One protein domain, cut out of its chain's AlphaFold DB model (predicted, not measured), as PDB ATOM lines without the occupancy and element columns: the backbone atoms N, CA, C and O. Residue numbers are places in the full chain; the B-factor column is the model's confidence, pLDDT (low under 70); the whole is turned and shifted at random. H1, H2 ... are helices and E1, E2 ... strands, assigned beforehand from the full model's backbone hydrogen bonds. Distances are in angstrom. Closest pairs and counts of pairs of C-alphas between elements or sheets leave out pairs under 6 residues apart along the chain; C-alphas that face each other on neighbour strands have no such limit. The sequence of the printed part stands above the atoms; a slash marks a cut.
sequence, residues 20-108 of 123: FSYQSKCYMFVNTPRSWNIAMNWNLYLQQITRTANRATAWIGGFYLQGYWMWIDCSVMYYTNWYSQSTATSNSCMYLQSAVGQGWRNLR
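AT A GLANCE: This is residues 20 to 108 of the 123 residues of the protein "C-type lectin domain-containing protein" of Hucho hucho (huchen) (UniProt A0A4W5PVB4). A strongly twisted sheet of five strands, curled like part of a barrel, makes the main body, with helix H2 packed on one face over E3 and E6; a small hairpin, E1 and E2, lies far off at the end of an arm of chain, and its residues 21 to 27 stick out. The long strand E3 bends on its way, and short helix H1 makes a corner with H2 on the path from the hairpin to the sheet. The printed part has 89 residues, with two named helices and seven named strands in the order E1 E2 H1 H2 E3 E4 E5 E6 E7, a mixed class of helices and strands. The large sheet is mixed, in the order E4, E3, E6, E7, E5, with E7 and E5 parallel and the other neighbours antiparallel. The whole is only just compact, close to loose, with a radius of gyration of the C-alphas of 14.4 A, and the C-alphas span 41 by 33 by 20 A.

HOW THE PARTS SIT: In the large sheet E3, residues 57 to 65, is an inner strand that bends by 64 degrees at residue 61. E6, residues 93 to 97, is its antiparallel neighbour, at 150 degrees between directions, with N 60 and O 94 3.0 A apart and N 96 and O 58 2.8 A apart, within hydrogen-bond range. E4, residues 68 to 71, is an edge strand and forms a hairpin with E3, antiparallel at 131 degrees; the C-alphas of residues 71 and 62 face each other at 4.5 A, and N 63 and O 70 are 2.9 A apart. E7, residues 104 to 107, forms a hairpin with E6, antiparallel at 135 degrees, with N 95 and O 105 2.8 A apart. E5, residues 82 to 84, is the other edge strand, parallel to E7 at 53 degrees, with N 83 and O 104 2.8 A apart. From edge to edge the strands' lines turn by 58 degrees and the way across the sheet turns by 108 degrees. H2, residues 42 to 52, is on this sheet at a height over the sheet of 9.0 A, from a local plane fitted to only just enough C-alphas, 6 of them. It lies over E3 and only just over E6, on which 3 of its 11 C-alphas fall, and runs along the strands, at 20 degrees to E3 on the local plane. The closest C-alphas of H2 and E6 are those of Gln 47 and Gln 97, 6.7 A apart. H1, residues 36 to 39, is not on the sheet; it and H2 only just touch, only at the corner by their link, with 3 pairs of C-alphas within 8 A, the closest being those of Ile 38 and Leu 44 at 5.9 A. E1, residues 20 to 22, and E2, residues 25 to 27, form an antiparallel hairpin at 144 degrees, with N 20 and O 27 2.7 A apart. E1 and E3 are apart, and so are E2 and H2. In H2 every O i to N i+4 pair is within hydrogen-bond range; H1 is too short for such a pair.

IN THESE COORDINATES: E1 begins at C-alpha 20, at (113.006, 112.806, 95.015). E1 and E2 each measure 6.6 A from first to last C-alpha, and H1 5.0 A. H2 is 15.4 A long, from C-alpha 42 at (123.767, 119.216, 81.359) to C-alpha 52. E3 is 22.2 A long, E4 10.1 A, E5 5.5 A and E6 13.4 A. E7 is 10.3 A long and ends at C-alpha 107, at (130.655, 139.224, 83.784).

THE WHOLE: The two C-alphas farthest apart are those of Pro 33 and Gln 66, at 40.8 A. The printed part has no cut and no long link. The mean pLDDT of the printed part is 86.9; residues 24 to 27 and residue 38 are under 70.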
ATOM      1  N   PHE A  20     112.835 114.020  94.226       75.94
ATOM      2  CA  PHE A  20     113.006 112.806  95.015       75.94
ATOM      3  C   PHE A  20     114.323 112.850  95.788       75.94
ATOM      4  O   PHE A  20     115.375 113.136  95.216       75.94
ATOM      5  N   SER A  21     114.288 112.537  97.083       75.69
ATOM      6  CA  SER A  21     115.504 112.408  97.889       75.69
ATOM      7  C   SER A  21     115.975 110.961  97.937       75.69
ATOM      8  O   SER A  21     115.202 110.069  98.278       75.69
ATOM      9  N   TYR A  22     117.255 110.733  97.658       75.19
ATOM     10  CA  TYR A  22     117.908 109.451  97.902       75.19
ATOM     11  C   TYR A  22     119.358 109.689  98.330       75.19
ATOM     12  O   TYR A  22     120.061 110.492  97.722       75.19
ATOM     13  N   GLN A  23     119.806 109.045  99.413       76.38
ATOM     14  CA  GLN A  23     121.174 109.180  99.945       76.38
ATOM     15  C   GLN A  23     121.678 110.635 100.024       76.38
ATOM     16  O   GLN A  23     122.766 110.962  99.555       76.38
ATOM     17  N   SER A  24     120.885 111.537 100.615       68.44
ATOM     18  CA  SER A  24     121.250 112.957 100.759       68.44
ATOM     19  C   SER A  24     121.375 113.765  99.454       68.44
ATOM     20  O   SER A  24     121.716 114.947  99.504       68.44
ATOM     21  N   LYS A  25     121.048 113.177  98.304       62.19
ATOM     22  CA  LYS A  25     120.990 113.843  97.002       62.19
ATOM     23  C   LYS A  25     119.528 114.056  96.602       62.19
ATOM     24  O   LYS A  25     118.655 113.297  97.028       62.19
ATOM     25  N   CYS A  26     119.264 115.104  95.825       69.44
ATOM     26  CA  CYS A  26     117.958 115.321  95.204       69.44
ATOM     27  C   CYS A  26     118.018 114.962  93.726       69.44
ATOM     28  O   CYS A  26     118.977 115.300  93.038       69.44
ATOM     29  N   TYR A  27     116.962 114.322  93.249       68.88
ATOM     30  CA  TYR A  27     116.803 113.853  91.883       68.88
ATOM     31  C   TYR A  27     115.465 114.360  91.354       68.88
ATOM     32  O   TYR A  27     114.456 114.256  92.041       68.88
ATOM     33  N   MET A  28     115.430 114.897  90.140       72.69
ATOM     34  CA  MET A  28     114.184 115.270  89.472       72.69
ATOM     35  C   MET A  28     113.987 114.376  88.260       72.69
ATOM     36  O   MET A  28     114.892 114.221  87.440       72.69
ATOM     37  N   PHE A  29     112.789 113.815  88.135       73.62
ATOM     38  CA  PHE A  29     112.385 113.112  86.928       73.62
ATOM     39  C   PHE A  29     111.773 114.113  85.944       73.62
ATOM     40  O   PHE A  29     110.711 114.683  86.196       73.62
ATOM     41  N   VAL A  30     112.447 114.354  84.819       74.06
ATOM     42  CA  VAL A  30     111.946 115.249  83.769       74.06
ATOM     43  C   VAL A  30     110.953 114.475  82.900       74.06
ATOM     44  O   VAL A  30     111.352 113.656  82.078       74.06
ATOM     45  N   ASN A  31     109.655 114.742  83.071       75.69
ATOM     46  CA  ASN A  31     108.588 113.981  82.405       75.69
ATOM     47  C   ASN A  31     108.416 114.306  80.907       75.69
ATOM     48  O   ASN A  31     107.696 113.620  80.190       75.69
ATOM     49  N   THR A  32     109.041 115.371  80.402       77.88
ATOM     50  CA  THR A  32     108.989 115.681  78.970       77.88
ATOM     51  C   THR A  32     110.081 114.894  78.238       77.88
ATOM     52  O   THR A  32     111.256 115.132  78.527       77.88
ATOM     53  N   PRO A  33     109.751 114.024  77.263       79.00
ATOM     54  CA  PRO A  33     110.747 113.217  76.563       79.00
ATOM     55  C   PRO A  33     111.847 114.068  75.915       79.00
ATOM     56  O   PRO A  33     111.586 115.130  75.335       79.00
ATOM     57  N   ARG A  34     113.097 113.614  76.033       79.88
ATOM     58  CA  ARG A  34     114.296 114.226  75.441       79.88
ATOM     59  C   ARG A  34     115.165 113.139  74.823       79.88
ATOM     60  O   ARG A  34     115.116 111.988  75.244       79.88
ATOM     61  N   SER A  35     115.976 113.512  73.841       81.06
ATOM     62  CA  SER A  35     116.963 112.611  73.258       81.06
ATOM     63  C   SER A  35     118.136 112.377  74.219       81.06
ATOM     64  O   SER A  35     118.470 113.236  75.040       81.06
ATOM     65  N   TRP A  36     118.784 111.214  74.104       76.75
ATOM     66  CA  TRP A  36     119.884 110.790  74.983       76.75
ATOM     67  C   TRP A  36     121.010 111.828  75.088       76.75
ATOM     68  O   TRP A  36     121.507 112.112  76.176       76.75
ATOM     69  N   ASN A  37     121.350 112.472  73.969       75.75
ATOM     70  CA  ASN A  37     122.375 113.512  73.922       75.75
ATOM     71  C   ASN A  37     122.040 114.735  74.793       75.75
ATOM     72  O   ASN A  37     122.957 115.369  75.299       75.75
ATOM     73  N   ILE A  38     120.756 115.066  74.983       69.94
ATOM     74  CA  ILE A  38     120.330 116.147  75.887       69.94
ATOM     75  C   ILE A  38     120.343 115.659  77.337       69.94
ATOM     76  O   ILE A  38     120.794 116.388  78.212       69.94
ATOM     77  N   ALA A  39     119.902 114.422  77.592       70.19
ATOM     78  CA  ALA A  39     119.895 113.842  78.937       70.19
ATOM     79  C   ALA A  39     121.308 113.723  79.537       70.19
ATOM     80  O   ALA A  39     121.496 113.982  80.723       70.19
ATOM     81  N   MET A  40     122.309 113.382  78.718       74.06
ATOM     82  CA  MET A  40     123.706 113.289  79.158       74.06
ATOM     83  C   MET A  40     124.433 114.644  79.188       74.06
ATOM     84  O   MET A  40     125.491 114.756  79.804       74.06
ATOM     85  N   ASN A  41     123.908 115.672  78.508       81.94
ATOM     86  CA  ASN A  41     124.562 116.971  78.384       81.94
ATOM     87  C   ASN A  41     123.819 118.038  79.192       81.94
ATOM     88  O   ASN A  41     122.918 118.725  78.705       81.94
ATOM     89  N   TRP A  42     124.277 118.211  80.430       80.00
ATOM     90  CA  TRP A  42     123.767 119.216  81.359       80.00
ATOM     91  C   TRP A  42     123.725 120.627  80.759       80.00
ATOM     92  O   TRP A  42     122.745 121.345  80.938       80.00
ATOM     93  N   ASN A  43     124.748 121.030  79.996       86.31
ATOM     94  CA  ASN A  43     124.776 122.360  79.395       86.31
ATOM     95  C   ASN A  43     123.644 122.551  78.373       86.31
ATOM     96  O   ASN A  43     122.929 123.552  78.442       86.31
ATOM     97  N   LEU A  44     123.442 121.583  77.473       87.19
ATOM     98  CA  LEU A  44     122.368 121.648  76.479       87.19
ATOM     99  C   LEU A  44     120.988 121.714  77.142       87.19
ATOM    100  O   LEU A  44     120.114 122.448  76.673       87.19
ATOM    101  N   TYR A  45     120.807 121.004  78.257       86.44
ATOM    102  CA  TYR A  45     119.595 121.105  79.062       86.44
ATOM    103  C   TYR A  45     119.401 122.519  79.631       86.44
ATOM    104  O   TYR A  45     118.337 123.112  79.438       86.44
ATOM    105  N   LEU A  46     120.434 123.109  80.247       89.62
ATOM    106  CA  LEU A  46     120.365 124.479  80.771       89.62
ATOM    107  C   LEU A  46     120.061 125.516  79.676       89.62
ATOM    108  O   LEU A  46     119.258 126.431  79.881       89.62
ATOM    109  N   GLN A  47     120.645 125.361  78.487       92.56
ATOM    110  CA  GLN A  47     120.336 126.215  77.338       92.56
ATOM    111  C   GLN A  47     118.889 126.066  76.884       92.56
ATOM    112  O   GLN A  47     118.230 127.065  76.587       92.56
ATOM    113  N   GLN A  48     118.382 124.831  76.846       89.75
ATOM    114  CA  GLN A  48     117.005 124.556  76.466       89.75
ATOM    115  C   GLN A  48     116.019 125.217  77.427       89.75
ATOM    116  O   GLN A  48     115.154 125.950  76.957       89.75
ATOM    117  N   ILE A  49     116.151 125.013  78.742       89.38
ATOM    118  CA  ILE A  49     115.210 125.599  79.713       89.38
ATOM    119  C   ILE A  49     115.258 127.130  79.695       89.38
ATOM    120  O   ILE A  49     114.216 127.775  79.784       89.38
ATOM    121  N   THR A  50     116.438 127.718  79.475       93.31
ATOM    122  CA  THR A  50     116.594 129.177  79.343       93.31
ATOM    123  C   THR A  50     115.861 129.699  78.109       93.31
ATOM    124  O   THR A  50     115.150 130.701  78.181       93.31
ATOM    125  N   ARG A  51     115.968 128.983  76.983       93.12
ATOM    126  CA  ARG A  51     115.269 129.320  75.738       93.12
ATOM    127  C   ARG A  51     113.759 129.144  75.859       93.12
ATOM    128  O   ARG A  51     113.015 130.013  75.422       93.12
ATOM    129  N   THR A  52     113.300 128.054  76.475       91.62
ATOM    130  CA  THR A  52     111.872 127.802  76.728       91.62
ATOM    131  C   THR A  52     111.268 128.853  77.661       91.62
ATOM    132  O   THR A  52     110.116 129.227  77.482       91.62
ATOM    133  N   ALA A  53     112.053 129.406  78.590       92.25
ATOM    134  CA  ALA A  53     111.664 130.547  79.420       92.25
ATOM    135  C   ALA A  53     111.732 131.910  78.690       92.25
ATOM    136  O   ALA A  53     111.600 132.955  79.330       92.25
ATOM    137  N   ASN A  54     111.967 131.918  77.373       95.00
ATOM    138  CA  ASN A  54     112.145 133.109  76.540       95.00
ATOM    139  C   ASN A  54     113.252 134.054  77.050       95.00
ATOM    140  O   ASN A  54     113.100 135.278  77.073       95.00
ATOM    141  N   ARG A  55     114.375 133.484  77.508       96.50
ATOM    142  CA  ARG A  55     115.560 134.229  77.956       96.50
ATOM    143  C   ARG A  55     116.758 133.964  77.040       96.50
ATOM    144  O   ARG A  55     116.980 132.846  76.572       96.50
ATOM    145  N   ALA A  56     117.554 135.005  76.798       95.81
ATOM    146  CA  ALA A  56     118.793 134.920  76.016       95.81
ATOM    147  C   ALA A  56     119.995 134.470  76.865       95.81
ATOM    148  O   ALA A  56     120.914 133.814  76.376       95.81
ATOM    149  N   THR A  57     119.981 134.817  78.149       96.62
ATOM    150  CA  THR A  57     121.035 134.510  79.113       96.62
ATOM    151  C   THR A  57     120.418 134.146  80.448       96.62
ATOM    152  O   THR A  57     119.283 134.536  80.730       96.62
ATOM    153  N   ALA A  58     121.164 133.414  81.268       97.06
ATOM    154  CA  ALA A  58     120.837 133.243  82.674       97.06
ATOM    155  C   ALA A  58     122.107 133.062  83.508       97.06
ATOM    156  O   ALA A  58     123.044 132.383  83.078       97.06
ATOM    157  N   TRP A  59     122.132 133.649  84.703       97.62
ATOM    158  CA  TRP A  59     123.140 133.346  85.710       97.62
ATOM    159  C   TRP A  59     123.086 131.864  86.076       97.62
ATOM    160  O   TRP A  59     122.012 131.284  86.260       97.62
ATOM    161  N   ILE A  60     124.271 131.278  86.203       94.25
ATOM    162  CA  ILE A  60     124.484 129.949  86.766       94.25
ATOM    163  C   ILE A  60     125.437 130.090  87.945       94.25
ATOM    164  O   ILE A  60     126.211 131.040  88.011       94.25
ATOM    165  N   GLY A  61     125.364 129.168  88.898       92.56
ATOM    166  CA  GLY A  61     126.061 129.282  90.181       92.56
ATOM    167  C   GLY A  61     127.580 129.094  90.119       92.56
ATOM    168  O   GLY A  61     128.129 128.474  91.015       92.56
ATOM    169  N   GLY A  62     128.255 129.537  89.062       93.25
ATOM    170  CA  GLY A  62     129.708 129.502  88.946       93.25
ATOM    171  C   GLY A  62     130.322 130.858  89.256       93.25
ATOM    172  O   GLY A  62     129.844 131.881  88.758       93.25
ATOM    173  N   PHE A  63     131.400 130.869  90.035       93.81
ATOM    174  CA  PHE A  63     132.115 132.094  90.366       93.81
ATOM    175  C   PHE A  63     133.628 131.887  90.468       93.81
ATOM    176  O   PHE A  63     134.113 130.767  90.641       93.81
ATOM    177  N   TYR A  64     134.365 132.987  90.325       93.12
ATOM    178  CA  TYR A  64     135.816 133.037  90.447       93.12
ATOM    179  C   TYR A  64     136.216 133.600  91.808       93.12
ATOM    180  O   TYR A  64     135.848 134.727  92.149       93.12
ATOM    181  N   LEU A  65     136.996 132.836  92.567       88.88
ATOM    182  CA  LEU A  65     137.504 133.236  93.873       88.88
ATOM    183  C   LEU A  65     138.946 132.749  94.039       88.88
ATOM    184  O   LEU A  65     139.247 131.584  93.800       88.88
ATOM    185  N   GLN A  66     139.840 133.657  94.445       87.81
ATOM    186  CA  GLN A  66     141.227 133.350  94.832       87.81
ATOM    187  C   GLN A  66     142.015 132.477  93.833       87.81
ATOM    188  O   GLN A  66     142.798 131.624  94.234       87.81
ATOM    189  N   GLY A  67     141.835 132.687  92.526       87.88
ATOM    190  CA  GLY A  67     142.575 131.937  91.505       87.88
ATOM    191  C   GLY A  67     141.782 130.819  90.832       87.88
ATOM    192  O   GLY A  67     142.204 130.344  89.777       87.88
ATOM    193  N   TYR A  68     140.625 130.437  91.377       89.12
ATOM    194  CA  TYR A  68     139.901 129.239  90.959       89.12
ATOM    195  C   TYR A  68     138.450 129.526  90.580       89.12
ATOM    196  O   TYR A  68     137.793 130.394  91.153       89.12
ATOM    197  N   TRP A  69     137.947 128.754  89.613       91.19
ATOM    198  CA  TRP A  69     136.523 128.678  89.304       91.19
ATOM    199  C   TRP A  69     135.875 127.557  90.105       91.19
ATOM    200  O   TRP A  69     136.338 126.415  90.087       91.19
ATOM    201  N   MET A  70     134.784 127.886  90.780       91.25
ATOM    202  CA  MET A  70     134.054 126.962  91.636       91.25
ATOM    203  C   MET A  70     132.552 127.185  91.513       91.25
ATOM    204  O   MET A  70     132.085 128.252  91.103       91.25
ATOM    205  N   TRP A  71     131.792 126.150  91.839       89.31
ATOM    206  CA  TRP A  71     130.349 126.245  91.966       89.31
ATOM    207  C   TRP A  71     129.971 126.754  93.365       89.31
ATOM    208  O   TRP A  71     130.724 126.605  94.328       89.31
ATOM    209  N   ILE A  72     128.786 127.352  93.494       88.69
ATOM    210  CA  ILE A  72     128.221 127.835  94.769       88.69
ATOM    211  C   ILE A  72     128.007 126.733  95.814       88.69
ATOM    212  O   ILE A  72     127.799 127.058  96.974       88.69
ATOM    213  N   ASP A  73     128.078 125.458  95.426       80.56
ATOM    214  CA  ASP A  73     128.052 124.290  96.321       80.56
ATOM    215  C   ASP A  73     129.460 123.845  96.756       80.56
ATOM    216  O   ASP A  73     129.676 122.692  97.121       80.56
ATOM    217  N   CYS A  74     130.445 124.743  96.650       79.81
ATOM    218  CA  CYS A  74     131.852 124.499  96.964       79.81
ATOM    219  C   CYS A  74     132.528 123.399  96.128       79.81
ATOM    220  O   CYS A  74     133.695 123.083  96.374       79.81
ATOM    221  N   SER A  75     131.860 122.841  95.115       78.25
ATOM    222  CA  SER A  75     132.485 121.865  94.231       78.25
ATOM    223  C   SER A  75     133.428 122.538  93.229       78.25
ATOM    224  O   SER A  75     133.179 123.630  92.701       78.25
ATOM    225  N   VAL A  76     134.548 121.868  92.961       77.50
ATOM    226  CA  VAL A  76     135.520 122.304  91.955       77.50
ATOM    227  C   VAL A  76     134.931 122.102  90.557       77.50
ATOM    228  O   VAL A  76     134.310 121.077  90.266       77.50
ATOM    229  N   MET A  77     135.148 123.065  89.657       84.38
ATOM    230  CA  MET A  77     134.765 122.925  88.252       84.38
ATOM    231  C   MET A  77     135.703 121.975  87.501       84.38
ATOM    232  O   MET A  77     136.699 122.398  86.923       84.38
ATOM    233  N   TYR A  78     135.355 120.688  87.466       76.56
ATOM    234  CA  TYR A  78     136.055 119.699  86.632       76.56
ATOM    235  C   TYR A  78     135.653 119.768  85.155       76.56
ATOM    236  O   TYR A  78     136.471 119.536  84.270       76.56
ATOM    237  N   TYR A  79     134.385 120.081  84.885       82.94
ATOM    238  CA  TYR A  79     133.870 120.284  83.536       82.94
ATOM    239  C   TYR A  79     133.678 121.771  83.272       82.94
ATOM    240  O   TYR A  79     133.053 122.476  84.069       82.94
ATOM    241  N   THR A  80     134.159 122.225  82.117       87.00
ATOM    242  CA  THR A  80     133.960 123.594  81.652       87.00
ATOM    243  C   THR A  80     133.355 123.629  80.263       87.00
ATOM    244  O   THR A  80     133.804 122.897  79.386       87.00
ATOM    245  N   ASN A  81     132.405 124.535  80.039       91.25
ATOM    246  CA  ASN A  81     131.873 124.824  78.709       91.25
ATOM    247  C   ASN A  81     132.021 126.306  78.351       91.25
ATOM    248  O   ASN A  81     131.060 126.950  77.933       91.25
ATOM    249  N   TRP A  82     133.197 126.888  78.591       93.19
ATOM    250  CA  TRP A  82     133.459 128.291  78.275       93.19
ATOM    251  C   TRP A  82     133.352 128.538  76.772       93.19
ATOM    252  O   TRP A  82     134.043 127.904  75.983       93.19
ATOM    253  N   TYR A  83     132.516 129.497  76.382       94.56
ATOM    254  CA  TYR A  83     132.526 130.040  75.025       94.56
ATOM    255  C   TYR A  83     133.555 131.162  74.906       94.56
ATOM    256  O   TYR A  83     134.347 131.218  73.973       94.56
ATOM    257  N   SER A  84     133.549 132.073  75.878       93.44
ATOM    258  CA  SER A  84     134.516 133.160  75.973       93.44
ATOM    259  C   SER A  84     134.626 133.594  77.425       93.44
ATOM    260  O   SER A  84     133.618 133.936  78.050       93.44
ATOM    261  N   GLN A  85     135.850 133.582  77.943       94.38
ATOM    262  CA  GLN A  85     136.150 133.915  79.326       94.38
ATOM    263  C   GLN A  85     136.970 135.206  79.393       94.38
ATOM    264  O   GLN A  85     138.068 135.304  78.853       94.38
ATOM    265  N   SER A  86     136.419 136.217  80.056       94.50
ATOM    266  CA  SER A  86     137.123 137.439  80.414       94.50
ATOM    267  C   SER A  86     138.156 137.151  81.502       94.50
ATOM    268  O   SER A  86     137.844 136.508  82.502       94.50
ATOM    269  N   THR A  87     139.360 137.690  81.333       92.81
ATOM    270  CA  THR A  87     140.458 137.621  82.311       92.81
ATOM    271  C   THR A  87     140.350 138.677  83.413       92.81
ATOM    272  O   THR A  87     141.123 138.659  84.367       92.81
ATOM    273  N   ALA A  88     139.403 139.615  83.301       92.56
ATOM    274  CA  ALA A  88     139.225 140.665  84.290       92.56
ATOM    275  C   ALA A  88     138.714 140.067  85.606       92.56
ATOM    276  O   ALA A  88     137.627 139.494  85.650       92.56
ATOM    277  N   THR A  89     139.445 140.288  86.698       87.62
ATOM    278  CA  THR A  89     139.073 139.803  88.038       87.62
ATOM    279  C   THR A  89     137.711 140.316  88.499       87.62
ATOM    280  O   THR A  89     137.022 139.613  89.228       87.62
ATOM    281  N   SER A  90     137.284 141.493  88.021       92.69
ATOM    282  CA  SER A  90     135.943 142.046  88.279       92.69
ATOM    283  C   SER A  90     134.794 141.255  87.635       92.69
ATOM    284  O   SER A  90     133.647 141.397  88.057       92.69
ATOM    285  N   ASN A  91     135.073 140.420  86.628       96.00
ATOM    286  CA  ASN A  91     134.091 139.567  85.964       96.00
ATOM    287  C   ASN A  91     134.058 138.184  86.623       96.00
ATOM    288  O   ASN A  91     134.409 137.176  86.015       96.00
ATOM    289  N   SER A  92     133.669 138.142  87.894       96.25
ATOM    290  CA  SER A  92     133.795 136.939  88.720       96.25
ATOM    291  C   SER A  92     132.570 136.023  88.695       96.25
ATOM    292  O   SER A  92     132.621 134.981  89.330       96.25
ATOM    293  N   CYS A  93     131.482 136.370  87.998       96.94
ATOM    294  CA  CYS A  93     130.255 135.568  87.970       96.94
ATOM    295  C   CYS A  93     129.987 134.982  86.583       96.94
ATOM    296  O   CYS A  93     130.200 135.651  85.570       96.94
ATOM    297  N   MET A  94     129.504 133.739  86.537       96.25
ATOM    298  CA  MET A  94     129.293 132.971  85.310       96.25
ATOM    299  C   MET A  94     127.829 132.961  84.868       96.25
ATOM    300  O   MET A  94     126.934 132.641  85.642       96.25
ATOM    301  N   TYR A  95     127.579 133.224  83.590       96.69
ATOM    302  CA  TYR A  95     126.263 133.083  82.973       96.69
ATOM    303  C   TYR A  95     126.326 132.160  81.758       96.69
ATOM    304  O   TYR A  95     127.360 132.032  81.097       96.69
ATOM    305  N   LEU A  96     125.199 131.523  81.451       96.38
ATOM    306  CA  LEU A  96     125.017 130.757  80.225       96.38
ATOM    307  C   LEU A  96     124.391 131.625  79.131       96.38
ATOM    308  O   LEU A  96     123.594 132.524  79.418       96.38
ATOM    309  N   GLN A  97     124.699 131.315  77.875       96.00
ATOM    310  CA  GLN A  97     123.948 131.823  76.728       96.00
ATOM    311  C   GLN A  97     123.024 130.739  76.184       96.00
ATOM    312  O   GLN A  97     123.436 129.589  76.041       96.00
ATOM    313  N   SER A  98     121.774 131.094  75.884       94.69
ATOM    314  CA  SER A  98     120.750 130.116  75.509       94.69
ATOM    315  C   SER A  98     120.832 129.646  74.058       94.69
ATOM    316  O   SER A  98     120.137 128.696  73.706       94.69
ATOM    317  N   ALA A  99     121.648 130.251  73.192       91.75
ATOM    318  CA  ALA A  99     121.812 129.779  71.818       91.75
ATOM    319  C   ALA A  99     122.601 128.460  71.768       91.75
ATOM    320  O   ALA A  99     123.603 128.294  72.460       91.75
ATOM    321  N   VAL A 100     122.149 127.521  70.930       85.25
ATOM    322  CA  VAL A 100     122.849 126.243  70.716       85.25
ATOM    323  C   VAL A 100     124.252 126.520  70.176       85.25
ATOM    324  O   VAL A 100     124.416 127.356  69.291       85.25
ATOM    325  N   GLY A 101     125.256 125.828  70.712       84.94
ATOM    326  CA  GLY A 101     126.657 126.012  70.316       84.94
ATOM    327  C   GLY A 101     127.348 127.202  70.985       84.94
ATOM    328  O   GLY A 101     128.564 127.332  70.876       84.94
ATOM    329  N   GLN A 102     126.612 128.038  71.724       89.88
ATOM    330  CA  GLN A 102     127.224 128.925  72.711       89.88
ATOM    331  C   GLN A 102     127.461 128.157  74.015       89.88
ATOM    332  O   GLN A 102     127.086 126.995  74.156       89.88
ATOM    333  N   GLY A 103     128.123 128.790  74.972       91.75
ATOM    334  CA  GLY A 103     128.528 128.160  76.221       91.75
ATOM    335  C   GLY A 103     128.383 129.121  77.387       91.75
ATOM    336  O   GLY A 103     127.401 129.859  77.499       91.75
ATOM    337  N   TRP A 104     129.370 129.099  78.269       95.56
ATOM    338  CA  TRP A 104     129.459 129.972  79.424       95.56
ATOM    339  C   TRP A 104     130.321 131.186  79.129       95.56
ATOM    340  O   TRP A 104     131.283 131.133  78.355       95.56
ATOM    341  N   ARG A 105     129.977 132.283  79.784       96.94
ATOM    342  CA  ARG A 105     130.748 133.520  79.805       96.94
ATOM    343  C   ARG A 105     130.737 134.075  81.220       96.94
ATOM    344  O   ARG A 105     129.936 133.651  82.050       96.94
ATOM    345  N   ASN A 106     131.616 135.023  81.497       97.31
ATOM    346  CA  ASN A 106     131.683 135.691  82.789       97.31
ATOM    347  C   ASN A 106     131.542 137.206  82.668       97.31
ATOM    348  O   ASN A 106     131.934 137.816  81.671       97.31
ATOM    349  N   LEU A 107     130.938 137.797  83.692       97.31
ATOM    350  CA  LEU A 107     130.655 139.224  83.784       97.31
ATOM    351  C   LEU A 107     130.631 139.653  85.257       97.31
ATOM    352  O   LEU A 107     130.685 138.821  86.166       97.31
ATOM    353  N   ARG A 108     130.586 140.964  85.499       96.94
ATOM    354  CA  ARG A 108     130.436 141.535  86.838       96.94
ATOM    355  C   ARG A 108     129.177 140.994  87.509       96.94
ATOM    356  O   ARG A 108     128.088 141.064  86.947       96.94
TER     357      ARG A 108